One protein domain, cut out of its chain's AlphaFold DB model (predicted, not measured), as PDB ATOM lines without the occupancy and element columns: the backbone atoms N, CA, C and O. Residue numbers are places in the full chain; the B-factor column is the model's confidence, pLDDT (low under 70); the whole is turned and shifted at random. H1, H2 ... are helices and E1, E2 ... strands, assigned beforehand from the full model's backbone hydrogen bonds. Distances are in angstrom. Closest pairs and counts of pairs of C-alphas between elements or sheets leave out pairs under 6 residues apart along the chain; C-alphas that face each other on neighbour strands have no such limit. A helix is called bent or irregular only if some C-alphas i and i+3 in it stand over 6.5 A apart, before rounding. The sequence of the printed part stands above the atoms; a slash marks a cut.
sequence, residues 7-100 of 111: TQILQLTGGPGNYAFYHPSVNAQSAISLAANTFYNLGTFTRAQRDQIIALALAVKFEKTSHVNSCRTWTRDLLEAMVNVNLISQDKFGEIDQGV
ATOM      1  N   THR A   7     -42.627  13.764   8.431       87.75
ATOM      2  CA  THR A   7     -42.178  15.072   8.909       87.75
ATOM      3  C   THR A   7     -41.651  14.921  10.324       87.75
ATOM      4  O   THR A   7     -42.369  14.465  11.214       87.75
ATOM      5  N   GLN A   8     -40.399  15.316  10.536       89.69
ATOM      6  CA  GLN A   8     -39.865  15.511  11.876       89.69
ATOM      7  C   GLN A   8     -40.309  16.881  12.383       89.69
ATOM      8  O   GLN A   8     -40.132  17.886  11.697       89.69
ATOM      9  N   ILE A   9     -40.886  16.917  13.578       90.25
ATOM     10  CA  ILE A   9     -41.424  18.123  14.196       90.25
ATOM     11  C   ILE A   9     -40.540  18.518  15.377       90.25
ATOM     12  O   ILE A   9     -40.205  17.694  16.230       90.25
ATOM     13  N   LEU A  10     -40.182  19.800  15.429       92.12
ATOM     14  CA  LEU A  10     -39.556  20.441  16.579       92.12
ATOM     15  C   LEU A  10     -40.514  21.518  17.083       92.12
ATOM     16  O   LEU A  10     -40.631  22.579  16.475       92.12
ATOM     17  N   GLN A  11     -41.231  21.230  18.166       90.25
ATOM     18  CA  GLN A  11     -42.176  22.174  18.754       90.25
ATOM     19  C   GLN A  11     -42.321  21.956  20.254       90.25
ATOM     20  O   GLN A  11     -42.216  20.828  20.742       90.25
ATOM     21  N   LEU A  12     -42.660  23.030  20.961       90.62
ATOM     22  CA  LEU A  12     -43.187  22.934  22.311       90.62
ATOM     23  C   LEU A  12     -44.669  22.532  22.252       90.62
ATOM     24  O   LEU A  12     -45.482  23.212  21.626       90.62
ATOM     25  N   THR A  13     -45.010  21.420  22.895       87.75
ATOM     26  CA  THR A  13     -46.369  20.867  22.985       87.75
ATOM     27  C   THR A  13     -47.025  21.232  24.313       87.75
ATOM     28  O   THR A  13     -46.331  21.547  25.279       87.75
ATOM     29  N   GLY A  14     -48.357  21.178  24.371       88.25
ATOM     30  CA  GLY A  14     -49.127  21.496  25.575       88.25
ATOM     31  C   GLY A  14     -49.664  22.927  25.601       88.25
ATOM     32  O   GLY A  14     -49.782  23.587  24.565       88.25
ATOM     33  N   GLY A  15     -50.033  23.390  26.793       87.94
ATOM     34  CA  GLY A  15     -50.691  24.679  27.021       87.94
ATOM     35  C   GLY A  15     -50.144  25.401  28.254       87.94
ATOM     36  O   GLY A  15     -49.256  24.864  28.915       87.94
ATOM     37  N   PRO A  16     -50.655  26.608  28.565       87.69
ATOM     38  CA  PRO A  16     -50.221  27.376  29.732       87.69
ATOM     39  C   PRO A  16     -50.226  26.520  31.005       87.69
ATOM     40  O   PRO A  16     -51.234  25.882  31.308       87.69
ATOM     41  N   GLY A  17     -49.099  26.479  31.717       88.44
ATOM     42  CA  GLY A  17     -48.923  25.669  32.927       88.44
ATOM     43  C   GLY A  17     -48.551  24.197  32.699       88.44
ATOM     44  O   GLY A  17     -48.310  23.483  33.668       88.44
ATOM     45  N   ASN A  18     -48.504  23.718  31.451       91.38
ATOM     46  CA  ASN A  18     -48.208  22.318  31.135       91.38
ATOM     47  C   ASN A  18     -47.557  22.163  29.751       91.38
ATOM     48  O   ASN A  18     -48.138  21.580  28.828       91.38
ATOM     49  N   TYR A  19     -46.358  22.717  29.594       91.31
ATOM     50  CA  TYR A  19     -45.574  22.601  28.370       91.31
ATOM     51  C   TYR A  19     -44.583  21.432  28.405       91.31
ATOM     52  O   TYR A  19     -43.960  21.139  29.427       91.31
ATOM     53  N   ALA A  20     -44.370  20.804  27.249       89.06
ATOM     54  CA  ALA A  20     -43.386  19.744  27.069       89.06
ATOM     55  C   ALA A  20     -42.714  19.806  25.692       89.06
ATOM     56  O   ALA A  20     -43.361  20.067  24.676       89.06
ATOM     57  N   PHE A  21     -41.414  19.522  25.652       90.38
ATOM     58  CA  PHE A  21     -40.644  19.400  24.417       90.38
ATOM     59  C   PHE A  21     -40.246  17.937  24.216       90.38
ATOM     60  O   PHE A  21     -39.485  17.386  25.012       90.38
ATOM     61  N   TYR A  22     -40.776  17.312  23.163       86.38
ATOM     62  CA  TYR A  22     -40.486  15.923  22.816       86.38
ATOM     63  C   TYR A  22     -39.682  15.882  21.520       86.38
ATOM     64  O   TYR A  22     -40.168  16.298  20.467       86.38
ATOM     65  N   HIS A  23     -38.458  15.367  21.591       85.38
ATOM     66  CA  HIS A  23     -37.597  15.195  20.429       85.38
ATOM     67  C   HIS A  23     -36.907  13.818  20.453       85.38
ATOM     68  O   HIS A  23     -36.373  13.448  21.498       85.38
ATOM     69  N   PRO A  24     -36.861  13.086  19.321       83.44
ATOM     70  CA  PRO A  24     -37.520  13.399  18.053       83.44
ATOM     71  C   PRO A  24     -39.031  13.115  18.103       83.44
ATOM     72  O   PRO A  24     -39.463  12.085  18.608       83.44
ATOM     73  N   SER A  25     -39.831  14.013  17.525       87.19
ATOM     74  CA  SER A  25     -41.240  13.762  17.207       87.19
ATOM     75  C   SER A  25     -41.368  13.621  15.693       87.19
ATOM     76  O   SER A  25     -40.901  14.489  14.957       87.19
ATOM     77  N   VAL A  26     -41.930  12.511  15.212       88.00
ATOM     78  CA  VAL A  26     -42.062  12.221  13.776       88.00
ATOM     79  C   VAL A  26     -43.498  11.831  13.479       88.00
ATOM     80  O   VAL A  26     -44.017  10.886  14.065       88.00
ATOM     81  N   ASN A  27     -44.110  12.532  12.528       86.00
ATOM     82  CA  ASN A  27     -45.481  12.291  12.106       86.00
ATOM     83  C   ASN A  27     -45.528  11.894  10.631       86.00
ATOM     84  O   ASN A  27     -44.772  12.416   9.805       86.00
ATOM     85  N   ALA A  28     -46.458  10.998  10.293       85.94
ATOM     86  CA  ALA A  28     -46.842  10.785   8.905       85.94
ATOM     87  C   ALA A  28     -47.501  12.066   8.374       85.94
ATOM     88  O   ALA A  28     -48.383  12.646   9.013       85.94
ATOM     89  N   GLN A  29     -47.054  12.524   7.214       80.75
ATOM     90  CA  GLN A  29     -47.571  13.727   6.588       80.75
ATOM     91  C   GLN A  29     -48.896  13.405   5.896       80.75
ATOM     92  O   GLN A  29     -48.941  12.582   4.983       80.75
ATOM     93  N   SER A  30     -49.984  14.043   6.329       82.38
ATOM     94  CA  SER A  30     -51.287  13.893   5.678       82.38
ATOM     95  C   SER A  30     -51.517  15.003   4.654       82.38
ATOM     96  O   SER A  30     -51.196  16.169   4.896       82.38
ATOM     97  N   ALA A  31     -52.130  14.655   3.519       79.19
ATOM     98  CA  ALA A  31     -52.515  15.627   2.493       79.19
ATOM     99  C   ALA A  31     -53.483  16.699   3.035       79.19
ATOM    100  O   ALA A  31     -53.417  17.855   2.633       79.19
ATOM    101  N   ILE A  32     -54.333  16.334   4.001       82.56
ATOM    102  CA  ILE A  32     -55.275  17.256   4.654       82.56
ATOM    103  C   ILE A  32     -54.523  18.305   5.487       82.56
ATOM    104  O   ILE A  32     -54.815  19.492   5.384       82.56
ATOM    105  N   SER A  33     -53.524  17.890   6.276       78.62
ATOM    106  CA  SER A  33     -52.709  18.820   7.072       78.62
ATOM    107  C   SER A  33     -51.906  19.772   6.181       78.62
ATOM    108  O   SER A  33     -51.789  20.957   6.483       78.62
ATOM    109  N   LEU A  34     -51.410  19.273   5.045       79.25
ATOM    110  CA  LEU A  34     -50.729  20.094   4.044       79.25
ATOM    111  C   LEU A  34     -51.638  21.157   3.415       79.25
ATOM    112  O   LEU A  34     -51.175  22.256   3.134       79.25
ATOM    113  N   ALA A  35     -52.917  20.855   3.195       83.81
ATOM    114  CA  ALA A  35     -53.852  21.807   2.600       83.81
ATOM    115  C   ALA A  35     -54.392  22.838   3.608       83.81
ATOM    116  O   ALA A  35     -54.723  23.956   3.221       83.81
ATOM    117  N   ALA A  36     -54.503  22.472   4.888       86.62
ATOM    118  CA  ALA A  36     -55.150  23.301   5.908       86.62
ATOM    119  C   ALA A  36     -54.221  24.316   6.597       86.62
ATOM    120  O   ALA A  36     -54.709  25.223   7.269       86.62
ATOM    121  N   ASN A  37     -52.899  24.164   6.475       85.50
ATOM    122  CA  ASN A  37     -51.930  24.980   7.206       85.50
ATOM    123  C   ASN A  37     -51.150  25.920   6.285       85.50
ATOM    124  O   ASN A  37     -50.810  25.581   5.155       85.50
ATOM    125  N   THR A  38     -50.808  27.097   6.806       87.56
ATOM    126  CA  THR A  38     -49.838  27.987   6.156       87.56
ATOM    127  C   THR A  38     -48.426  27.503   6.470       87.56
ATOM    128  O   THR A  38     -48.073  27.340   7.638       87.56
ATOM    129  N   PHE A  39     -47.615  27.288   5.434       88.19
ATOM    130  CA  PHE A  39     -46.226  26.856   5.571       88.19
ATOM    131  C   PHE A  39     -45.274  27.996   5.229       88.19
ATOM    132  O   PHE A  39     -45.241  28.468   4.095       88.19
ATOM    133  N   TYR A  40     -44.451  28.386   6.199       89.81
ATOM    134  CA  TYR A  40     -43.341  29.307   5.981       89.81
ATOM    135  C   TYR A  40     -42.068  28.497   5.739       89.81
ATOM    136  O   TYR A  40     -41.592  27.784   6.623       89.81
ATOM    137  N   ASN A  41     -41.527  28.570   4.523       91.06
ATOM    138  CA  ASN A  41     -40.313  27.842   4.170       91.06
ATOM    139  C   ASN A  41     -39.072  28.578   4.709       91.06
ATOM    140  O   ASN A  41     -38.826  29.733   4.356       91.06
ATOM    141  N   LEU A  42     -38.295  27.894   5.554       92.19
ATOM    142  CA  LEU A  42     -37.059  28.416   6.155       92.19
ATOM    143  C   LEU A  42     -35.816  28.222   5.273       92.19
ATOM    144  O   LEU A  42     -34.783  28.826   5.539       92.19
ATOM    145  N   GLY A  43     -35.908  27.382   4.243       91.94
ATOM    146  CA  GLY A  43     -34.811  27.001   3.363       91.94
ATOM    147  C   GLY A  43     -34.565  25.494   3.331       91.94
ATOM    148  O   GLY A  43     -35.270  24.690   3.945       91.94
ATOM    149  N   THR A  44     -33.540  25.102   2.578       94.50
ATOM    150  CA  THR A  44     -33.056  23.719   2.515       94.50
ATOM    151  C   THR A  44     -31.791  23.590   3.347       94.50
ATOM    152  O   THR A  44     -30.819  24.306   3.124       94.50
ATOM    153  N   PHE A  45     -31.801  22.652   4.291       94.94
ATOM    154  CA  PHE A  45     -30.704  22.435   5.226       94.94
ATOM    155  C   PHE A  45     -30.009  21.105   4.959       94.94
ATOM    156  O   PHE A  45     -30.654  20.068   4.773       94.94
ATOM    157  N   THR A  46     -28.680  21.116   5.008       96.38
ATOM    158  CA  THR A  46     -27.877  19.891   5.048       96.38
ATOM    159  C   THR A  46     -28.154  19.105   6.331       96.38
ATOM    160  O   THR A  46     -28.757  19.605   7.284       96.38
ATOM    161  N   ARG A  47     -27.701  17.847   6.400       94.88
ATOM    162  CA  ARG A  47     -27.842  17.048   7.626       94.88
ATOM    163  C   ARG A  47     -27.180  17.725   8.833       94.88
ATOM    164  O   ARG A  47     -27.842  17.860   9.852       94.88
ATOM    165  N   ALA A  48     -25.952  18.216   8.678       96.81
ATOM    166  CA  ALA A  48     -25.231  18.903   9.747       96.81
ATOM    167  C   ALA A  48     -25.974  20.158  10.239       96.81
ATOM    168  O   ALA A  48     -26.104  20.371  11.440       96.81
ATOM    169  N   GLN A  49     -26.541  20.945   9.318       96.75
ATOM    170  CA  GLN A  49     -27.363  22.104   9.680       96.75
ATOM    171  C   GLN A  49     -28.644  21.694  10.419       96.75
ATOM    172  O   GLN A  49     -29.027  22.351  11.380       96.75
ATOM    173  N   ARG A  50     -29.296  20.588  10.032       95.00
ATOM    174  CA  ARG A  50     -30.456  20.062  10.774       95.00
ATOM    175  C   ARG A  50     -30.085  19.610  12.183       95.00
ATOM    176  O   ARG A  50     -30.817  19.921  13.116       95.00
ATOM    177  N   ASP A  51     -28.957  18.926  12.344       96.00
ATOM    178  CA  ASP A  51     -28.467  18.518  13.665       96.00
ATOM    179  C   ASP A  51     -28.149  19.754  14.534       96.00
ATOM    180  O   ASP A  51     -28.470  19.782  15.722       96.00
ATOM    181  N   GLN A  52     -27.632  20.832  13.931       97.38
ATOM    182  CA  GLN A  52     -27.446  22.120  14.603       97.38
ATOM    183  C   GLN A  52     -28.780  22.766  15.016       97.38
ATOM    184  O   GLN A  52     -28.892  23.241  16.143       97.38
ATOM    185  N   ILE A  53     -29.809  22.748  14.161       96.62
ATOM    186  CA  ILE A  53     -31.159  23.237  14.510       96.62
ATOM    187  C   ILE A  53     -31.718  22.463  15.711       96.62
ATOM    188  O   ILE A  53     -32.282  23.064  16.624       96.62
ATOM    189  N   ILE A  54     -31.536  21.140  15.740       96.12
ATOM    190  CA  ILE A  54     -31.953  20.291  16.863       96.12
ATOM    191  C   ILE A  54     -31.220  20.688  18.147       96.12
ATOM    192  O   ILE A  54     -31.857  20.853  19.186       96.12
ATOM    193  N   ALA A  55     -29.900  20.878  18.078       96.56
ATOM    194  CA  ALA A  55     -29.104  21.300  19.225       96.56
ATOM    195  C   ALA A  55     -29.549  22.671  19.762       96.56
ATOM    196  O   ALA A  55     -29.691  22.835  20.972       96.56
ATOM    197  N   LEU A  56     -29.839  23.630  18.875       97.50
ATOM    198  CA  LEU A  56     -30.384  24.934  19.259       97.50
ATOM    199  C   LEU A  56     -31.745  24.785  19.940       97.50
ATOM    200  O   LEU A  56     -31.939  25.334  21.019       97.50
ATOM    201  N   ALA A  57     -32.660  24.002  19.368       96.12
ATOM    202  CA  ALA A  57     -33.988  23.774  19.935       96.12
ATOM    203  C   ALA A  57     -33.939  23.154  21.339       96.12
ATOM    204  O   ALA A  57     -34.696  23.565  22.216       96.12
ATOM    205  N   LEU A  58     -33.022  22.210  21.574       94.31
ATOM    206  CA  LEU A  58     -32.788  21.618  22.896       94.31
ATOM    207  C   LEU A  58     -32.204  22.620  23.904       94.31
ATOM    208  O   LEU A  58     -32.409  22.463  25.106       94.31
ATOM    209  N   ALA A  59     -31.483  23.638  23.429       95.88
ATOM    210  CA  ALA A  59     -30.878  24.672  24.263       95.88
ATOM    211  C   ALA A  59     -31.824  25.848  24.575       95.88
ATOM    212  O   ALA A  59     -31.564  26.604  25.517       95.88
ATOM    213  N   VAL A  60     -32.917  26.022  23.818       94.94
ATOM    214  CA  VAL A  60     -33.910  27.069  24.097       94.94
ATOM    215  C   VAL A  60     -34.588  26.778  25.432       94.94
ATOM    216  O   VAL A  60     -35.312  25.796  25.600       94.94
ATOM    217  N   LYS A  61     -34.381  27.683  26.389       90.31
ATOM    218  CA  LYS A  61     -34.972  27.593  27.724       90.31
ATOM    219  C   LYS A  61     -36.492  27.727  27.645       90.31
ATOM    220  O   LYS A  61     -37.015  28.606  26.964       90.31
ATOM    221  N   PHE A  62     -37.213  26.917  28.405       91.75
ATOM    222  CA  PHE A  62     -38.634  27.120  28.664       91.75
ATOM    223  C   PHE A  62     -38.977  26.643  30.070       91.75
ATOM    224  O   PHE A  62     -38.345  25.719  30.577       91.75
ATOM    225  N   GLU A  63     -39.978  27.277  30.672       91.81
ATOM    226  CA  GLU A  63     -40.554  26.834  31.936       91.81
ATOM    227  C   GLU A  63     -41.823  26.035  31.634       91.81
ATOM    228  O   GLU A  63     -42.714  26.501  30.916       91.81
ATOM    229  N   LYS A  64     -41.895  24.808  32.153       89.69
ATOM    230  CA  LYS A  64     -43.011  23.889  31.879       89.69
ATOM    231  C   LYS A  64     -44.316  24.436  32.436       89.69
ATOM    232  O   LYS A  64     -45.368  24.237  31.834       89.69
ATOM    233  N   THR A  65     -44.228  25.135  33.560       91.19
ATOM    234  CA  THR A  65     -45.363  25.716  34.275       91.19
ATOM    235  C   THR A  65     -45.644  27.166  33.872       91.19
ATOM    236  O   THR A  65     -46.472  27.815  34.502       91.19
ATOM    237  N   SER A  66     -45.001  27.698  32.820       90.31
ATOM    238  CA  SER A  66     -45.217  29.093  32.421       90.31
ATOM    239  C   SER A  66     -46.655  29.345  31.971       90.31
ATOM    240  O   SER A  66     -47.221  28.602  31.165       90.31
ATOM    241  N   HIS A  67     -47.222  30.454  32.446       90.38
ATOM    242  CA  HIS A  67     -48.501  30.992  31.974       90.38
ATOM    243  C   HIS A  67     -48.337  32.221  31.069       90.38
ATOM    244  O   HIS A  67     -49.303  32.652  30.437       90.38
ATOM    245  N   VAL A  68     -47.125  32.780  30.982       91.94
ATOM    246  CA  VAL A  68     -46.842  34.021  30.241       91.94
ATOM    247  C   VAL A  68     -46.025  33.791  28.976       91.94
ATOM    248  O   VAL A  68     -46.272  34.449  27.961       91.94
ATOM    249  N   ASN A  69     -45.114  32.818  28.995       92.56
ATOM    250  CA  ASN A  69     -44.307  32.419  27.852       92.56
ATOM    251  C   ASN A  69     -44.872  31.122  27.267       92.56
ATOM    252  O   ASN A  69     -44.992  30.113  27.956       92.56
ATOM    253  N   SER A  70     -45.235  31.145  25.985       92.25
ATOM    254  CA  SER A  70     -45.899  30.016  25.325       92.25
ATOM    255  C   SER A  70     -45.024  29.367  24.255       92.25
ATOM    256  O   SER A  70     -43.891  29.787  24.011       92.25
ATOM    257  N   CYS A  71     -45.573  28.381  23.539       91.56
ATOM    258  CA  CYS A  71     -44.929  27.802  22.360       91.56
ATOM    259  C   CYS A  71     -44.514  28.858  21.319       91.56
ATOM    260  O   CYS A  71     -43.466  28.712  20.704       91.56
ATOM    261  N   ARG A  72     -45.265  29.962  21.172       92.69
ATOM    262  CA  ARG A  72     -44.885  31.076  20.282       92.69
ATOM    263  C   ARG A  72     -43.620  31.787  20.747       92.69
ATOM    264  O   ARG A  72     -42.809  32.160  19.908       92.69
ATOM    265  N   THR A  73     -43.459  31.961  22.056       94.69
ATOM    266  CA  THR A  73     -42.245  32.535  22.642       94.69
ATOM    267  C   THR A  73     -41.051  31.619  22.411       94.69
ATOM    268  O   THR A  73     -40.016  32.061  21.933       94.69
ATOM    269  N   TRP A  74     -41.223  30.321  22.666       95.69
ATOM    270  CA  TRP A  74     -40.179  29.329  22.414       95.69
ATOM    271  C   TRP A  74     -39.762  29.286  20.936       95.69
ATOM    272  O   TRP A  74     -38.572  29.297  20.630       95.69
ATOM    273  N   THR A  75     -40.728  29.307  20.011       95.25
ATOM    274  CA  THR A  75     -40.446  29.345  18.568       95.25
ATOM    275  C   THR A  75     -39.706  30.618  18.173       95.25
ATOM    276  O   THR A  75     -38.796  30.551  17.349       95.25
ATOM    277  N   ARG A  76     -40.051  31.768  18.769       96.00
ATOM    278  CA  ARG A  76     -39.320  33.018  18.553       96.00
ATOM    279  C   ARG A  76     -37.849  32.868  18.917       96.00
ATOM    280  O   ARG A  76     -36.995  33.140  18.082       96.00
ATOM    281  N   ASP A  77     -37.578  32.393  20.129       96.62
ATOM    282  CA  ASP A  77     -36.217  32.249  20.645       96.62
ATOM    283  C   ASP A  77     -35.393  31.265  19.804       96.62
ATOM    284  O   ASP A  77     -34.211  31.501  19.555       96.62
ATOM    285  N   LEU A  78     -36.011  30.177  19.321       96.88
ATOM    286  CA  LEU A  78     -35.358  29.246  18.400       96.88
ATOM    287  C   LEU A  78     -34.973  29.937  17.089       96.88
ATOM    288  O   LEU A  78     -33.842  29.794  16.630       96.88
ATOM    289  N   LEU A  79     -35.893  30.683  16.480       96.62
ATOM    290  CA  LEU A  79     -35.614  31.365  15.219       96.62
ATOM    291  C   LEU A  79     -34.560  32.470  15.394       96.62
ATOM    292  O   LEU A  79     -33.672  32.582  14.555       96.62
ATOM    293  N   GLU A  80     -34.588  33.224  16.496       97.19
ATOM    294  CA  GLU A  80     -33.536  34.195  16.834       97.19
ATOM    295  C   GLU A  80     -32.174  33.498  17.014       97.19
ATOM    296  O   GLU A  80     -31.161  33.951  16.478       97.19
ATOM    297  N   ALA A  81     -32.134  32.338  17.680       97.56
ATOM    298  CA  ALA A  81     -30.916  31.540  17.799       97.56
ATOM    299  C   ALA A  81     -30.404  31.040  16.436       97.56
ATOM    300  O   ALA A  81     -29.198  31.045  16.198       97.56
ATOM    301  N   MET A  82     -31.304  30.656  15.525       97.81
ATOM    302  CA  MET A  82     -30.962  30.266  14.153       97.81
ATOM    303  C   MET A  82     -30.422  31.442  13.326       97.81
ATOM    304  O   MET A  82     -29.492  31.240  12.544       97.81
ATOM    305  N   VAL A  83     -30.948  32.658  13.511       97.69
ATOM    306  CA  VAL A  83     -30.389  33.877  12.897       97.69
ATOM    307  C   VAL A  83     -28.963  34.116  13.391       97.69
ATOM    308  O   VAL A  83     -28.063  34.318  12.580       97.69
ATOM    309  N   ASN A  84     -28.723  34.018  14.701       97.69
ATOM    310  CA  ASN A  84     -27.411  34.294  15.304       97.69
ATOM    311  C   ASN A  84     -26.286  33.384  14.785       97.69
ATOM    312  O   ASN A  84     -25.119  33.770  14.804       97.69
ATOM    313  N   VAL A  85     -26.624  32.179  14.317       97.25
ATOM    314  CA  VAL A  85     -25.668  31.237  13.713       97.25
ATOM    315  C   VAL A  85     -25.736  31.204  12.181       97.25
ATOM    316  O   VAL A  85     -25.165  30.305  11.566       97.25
ATOM    317  N   ASN A  86     -26.425  32.164  11.559       96.25
ATOM    318  CA  ASN A  86     -26.599  32.299  10.110       96.25
ATOM    319  C   ASN A  86     -27.270  31.091   9.426       96.25
ATOM    320  O   ASN A  86     -26.999  30.805   8.259       96.25
ATOM    321  N   LEU A  87     -28.153  30.371  10.128       97.12
ATOM    322  CA  LEU A  87     -28.975  29.324   9.507       97.12
ATOM    323  C   LEU A  87     -30.147  29.922   8.718       97.12
ATOM    324  O   LEU A  87     -30.538  29.371   7.695       97.12
ATOM    325  N   ILE A  88     -30.688  31.052   9.168       97.00
ATOM    326  CA  ILE A  88     -31.691  31.840   8.439       97.00
ATOM    327  C   ILE A  88     -31.297  33.319   8.463       97.00
ATOM    328  O   ILE A  88     -30.568  33.752   9.353       97.00
ATOM    329  N   SER A  89     -31.770  34.100   7.489       96.12
ATOM    330  CA  SER A  89     -31.520  35.544   7.453       96.12
ATOM    331  C   SER A  89     -32.448  36.315   8.395       96.12
ATOM    332  O   SER A  89     -33.561  35.874   8.699       96.12
ATOM    333  N   GLN A  90     -32.016  37.513   8.798       95.94
ATOM    334  CA  GLN A  90     -32.848  38.450   9.555       95.94
ATOM    335  C   GLN A  90     -34.136  38.813   8.796       95.94
ATOM    336  O   GLN A  90     -35.201  38.907   9.403       95.94
ATOM    337  N   ASP A  91     -34.058  38.954   7.471       94.81
ATOM    338  CA  ASP A  91     -35.222  39.254   6.630       94.81
ATOM    339  C   ASP A  91     -36.245  38.115   6.652       94.81
ATOM    340  O   ASP A  91     -37.443  38.354   6.808       94.81
ATOM    341  N   LYS A  92     -35.780  36.857   6.576       94.44
ATOM    342  CA  LYS A  92     -36.654  35.681   6.662       94.44
ATOM    343  C   LYS A  92     -37.327  35.592   8.030       94.44
ATOM    344  O   LYS A  92     -38.508  35.270   8.107       94.44
ATOM    345  N   PHE A  93     -36.597  35.896   9.102       94.94
ATOM    346  CA  PHE A  93     -37.185  36.002  10.434       94.94
ATOM    347  C   PHE A  93     -38.280  37.077  10.486       94.94
ATOM    348  O   PHE A  93     -39.370  36.810  10.990       94.94
ATOM    349  N   GLY A  94     -38.019  38.261   9.923       93.00
ATOM    350  CA  GLY A  94     -38.982  39.362   9.867       93.00
ATOM    351  C   GLY A  94     -40.270  39.003   9.122       93.00
ATOM    352  O   GLY A  94     -41.357  39.298   9.615       93.00
ATOM    353  N   GLU A  95     -40.168  38.310   7.986       92.50
ATOM    354  CA  GLU A  95     -41.321  37.802   7.224       92.50
ATOM    355  C   GLU A  95     -42.215  36.888   8.082       92.50
ATOM    356  O   GLU A  95     -43.441  37.020   8.085       92.50
ATOM    357  N   ILE A  96     -41.603  35.983   8.848       92.12
ATOM    358  CA  ILE A  96     -42.328  35.035   9.704       92.12
ATOM    359  C   ILE A  96     -42.970  35.750  10.889       92.12
ATOM    360  O   ILE A  96     -44.129  35.481  11.188       92.12
ATOM    361  N   ASP A  97     -42.249  36.661  11.547       91.06
ATOM    362  CA  ASP A  97     -42.759  37.412  12.704       91.06
ATOM    363  C   ASP A  97     -43.946  38.315  12.325       91.06
ATOM    364  O   ASP A  97     -44.870  38.509  13.114       91.06
ATOM    365  N   GLN A  98     -43.969  38.821  11.086       88.44
ATOM    366  CA  GLN A  98     -45.118  39.546  10.540       88.44
ATOM    367  C   GLN A  98     -46.314  38.629  10.257       88.44
ATOM    368  O   GLN A  98     -47.451  38.996  10.554       88.44
ATOM    369  N   GLY A  99     -46.079  37.446   9.682       87.31
ATOM    370  CA  GLY A  99     -47.142  36.496   9.337       87.31
ATOM    371  C   GLY A  99     -47.737  35.764  10.544       87.31
ATOM    372  O   GLY A  99     -48.937  35.497  10.600       87.31
ATOM    373  N   VAL A 100     -46.906  35.467  11.542       86.94
ATOM    374  CA  VAL A 100     -47.288  34.839  12.805       86.94
ATOM    375  C   VAL A 100     -46.704  35.693  13.922       86.94
ATOM    376  O   VAL A 100     -45.509  35.595  14.154       86.94
TER     377      VAL A 100
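Overview. This is residues 7 to 100 of the 111 residues of an uncharacterized protein of Sphaerobolus stellatus (strain SS14) (UniProt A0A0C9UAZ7). Three helices form the body: H3 runs through the middle, H2 crosses it at a steep angle near the end of H3, and H4 folds back alongside H3 as a helical hairpin. A thin two-stranded ribbon, sharply bent between its E2-E3 part and its E1-E4 part, comes close to the beginning of H3 with E2, and the small helix H1 sticks out with residues 31 to 37. The printed part has 94 residues, with four named strands and then four named helices along the chain, E1 E2 E3 E4 H1 H2 H3 H4. Both sheets, E1 - E4 and E2 - E3, are antiparallel, and the class is mixed, helices and strands. The whole is compact, with a radius of gyration of the C-alphas of 13.8 A and spans of 34 by 34 by 28 A.

Arrangement. Start at residues 7 to 9, strand E1, which runs on at 62 degrees into E2, residues 12 to 15, across a break of 2 residues. E2 and E3, residues 18 to 21, form a hairpin; look for N 13 and O 20, 2.8 A apart and within hydrogen-bond range. E4, residues 25 to 28, is the antiparallel neighbour of E1, with N 9 and O 25 within hydrogen-bond range at 2.8 A. Next comes H1, residues 31 to 36, which stands free together with Asn 37. H2, residues 47 to 59, touches H3, residues 71 to 84, at a steep tilt of 52 degrees, opposite ways. Their closest C-alphas are those of Ala 57 and Leu 78, 5.8 A apart. At the other end of H3, the C-alphas of Leu 12 in E2 and Cys 71 are 5.2 A apart, the closest of the two elements. H4, residues 90 to 99, touches H3 at a shallow tilt of 18 degrees, opposite ways, a helical hairpin whose closest C-alphas are Val 83 and Gln 90, 6.2 A apart. H2 and H4 are apart. In H1, H2, H3 and H4 every O i to N i+4 pair is within hydrogen-bond range.

Along the chain. Find C-alpha 7 at (-42.178, 15.072, 8.909), where E1 begins. E3 is 10.5 A long and E4 10.4 A from first to last C-alpha. H2 measures 18.6 A. H3 begins with C-alpha 71 at (-44.929, 27.802, 22.360) and is 20.0 A long. H4, 14.4 A long, ends with C-alpha 99 at (-47.142, 36.496, 9.337).

Size, cuts and confidence. The C-alphas of Thr 46 and His 67 are the two farthest apart, 35.7 A. The printed part has no cut. The link from H2 to H3, 11 residues, is long. The mean pLDDT of the printed part is 91.6, and no printed residue is under 70.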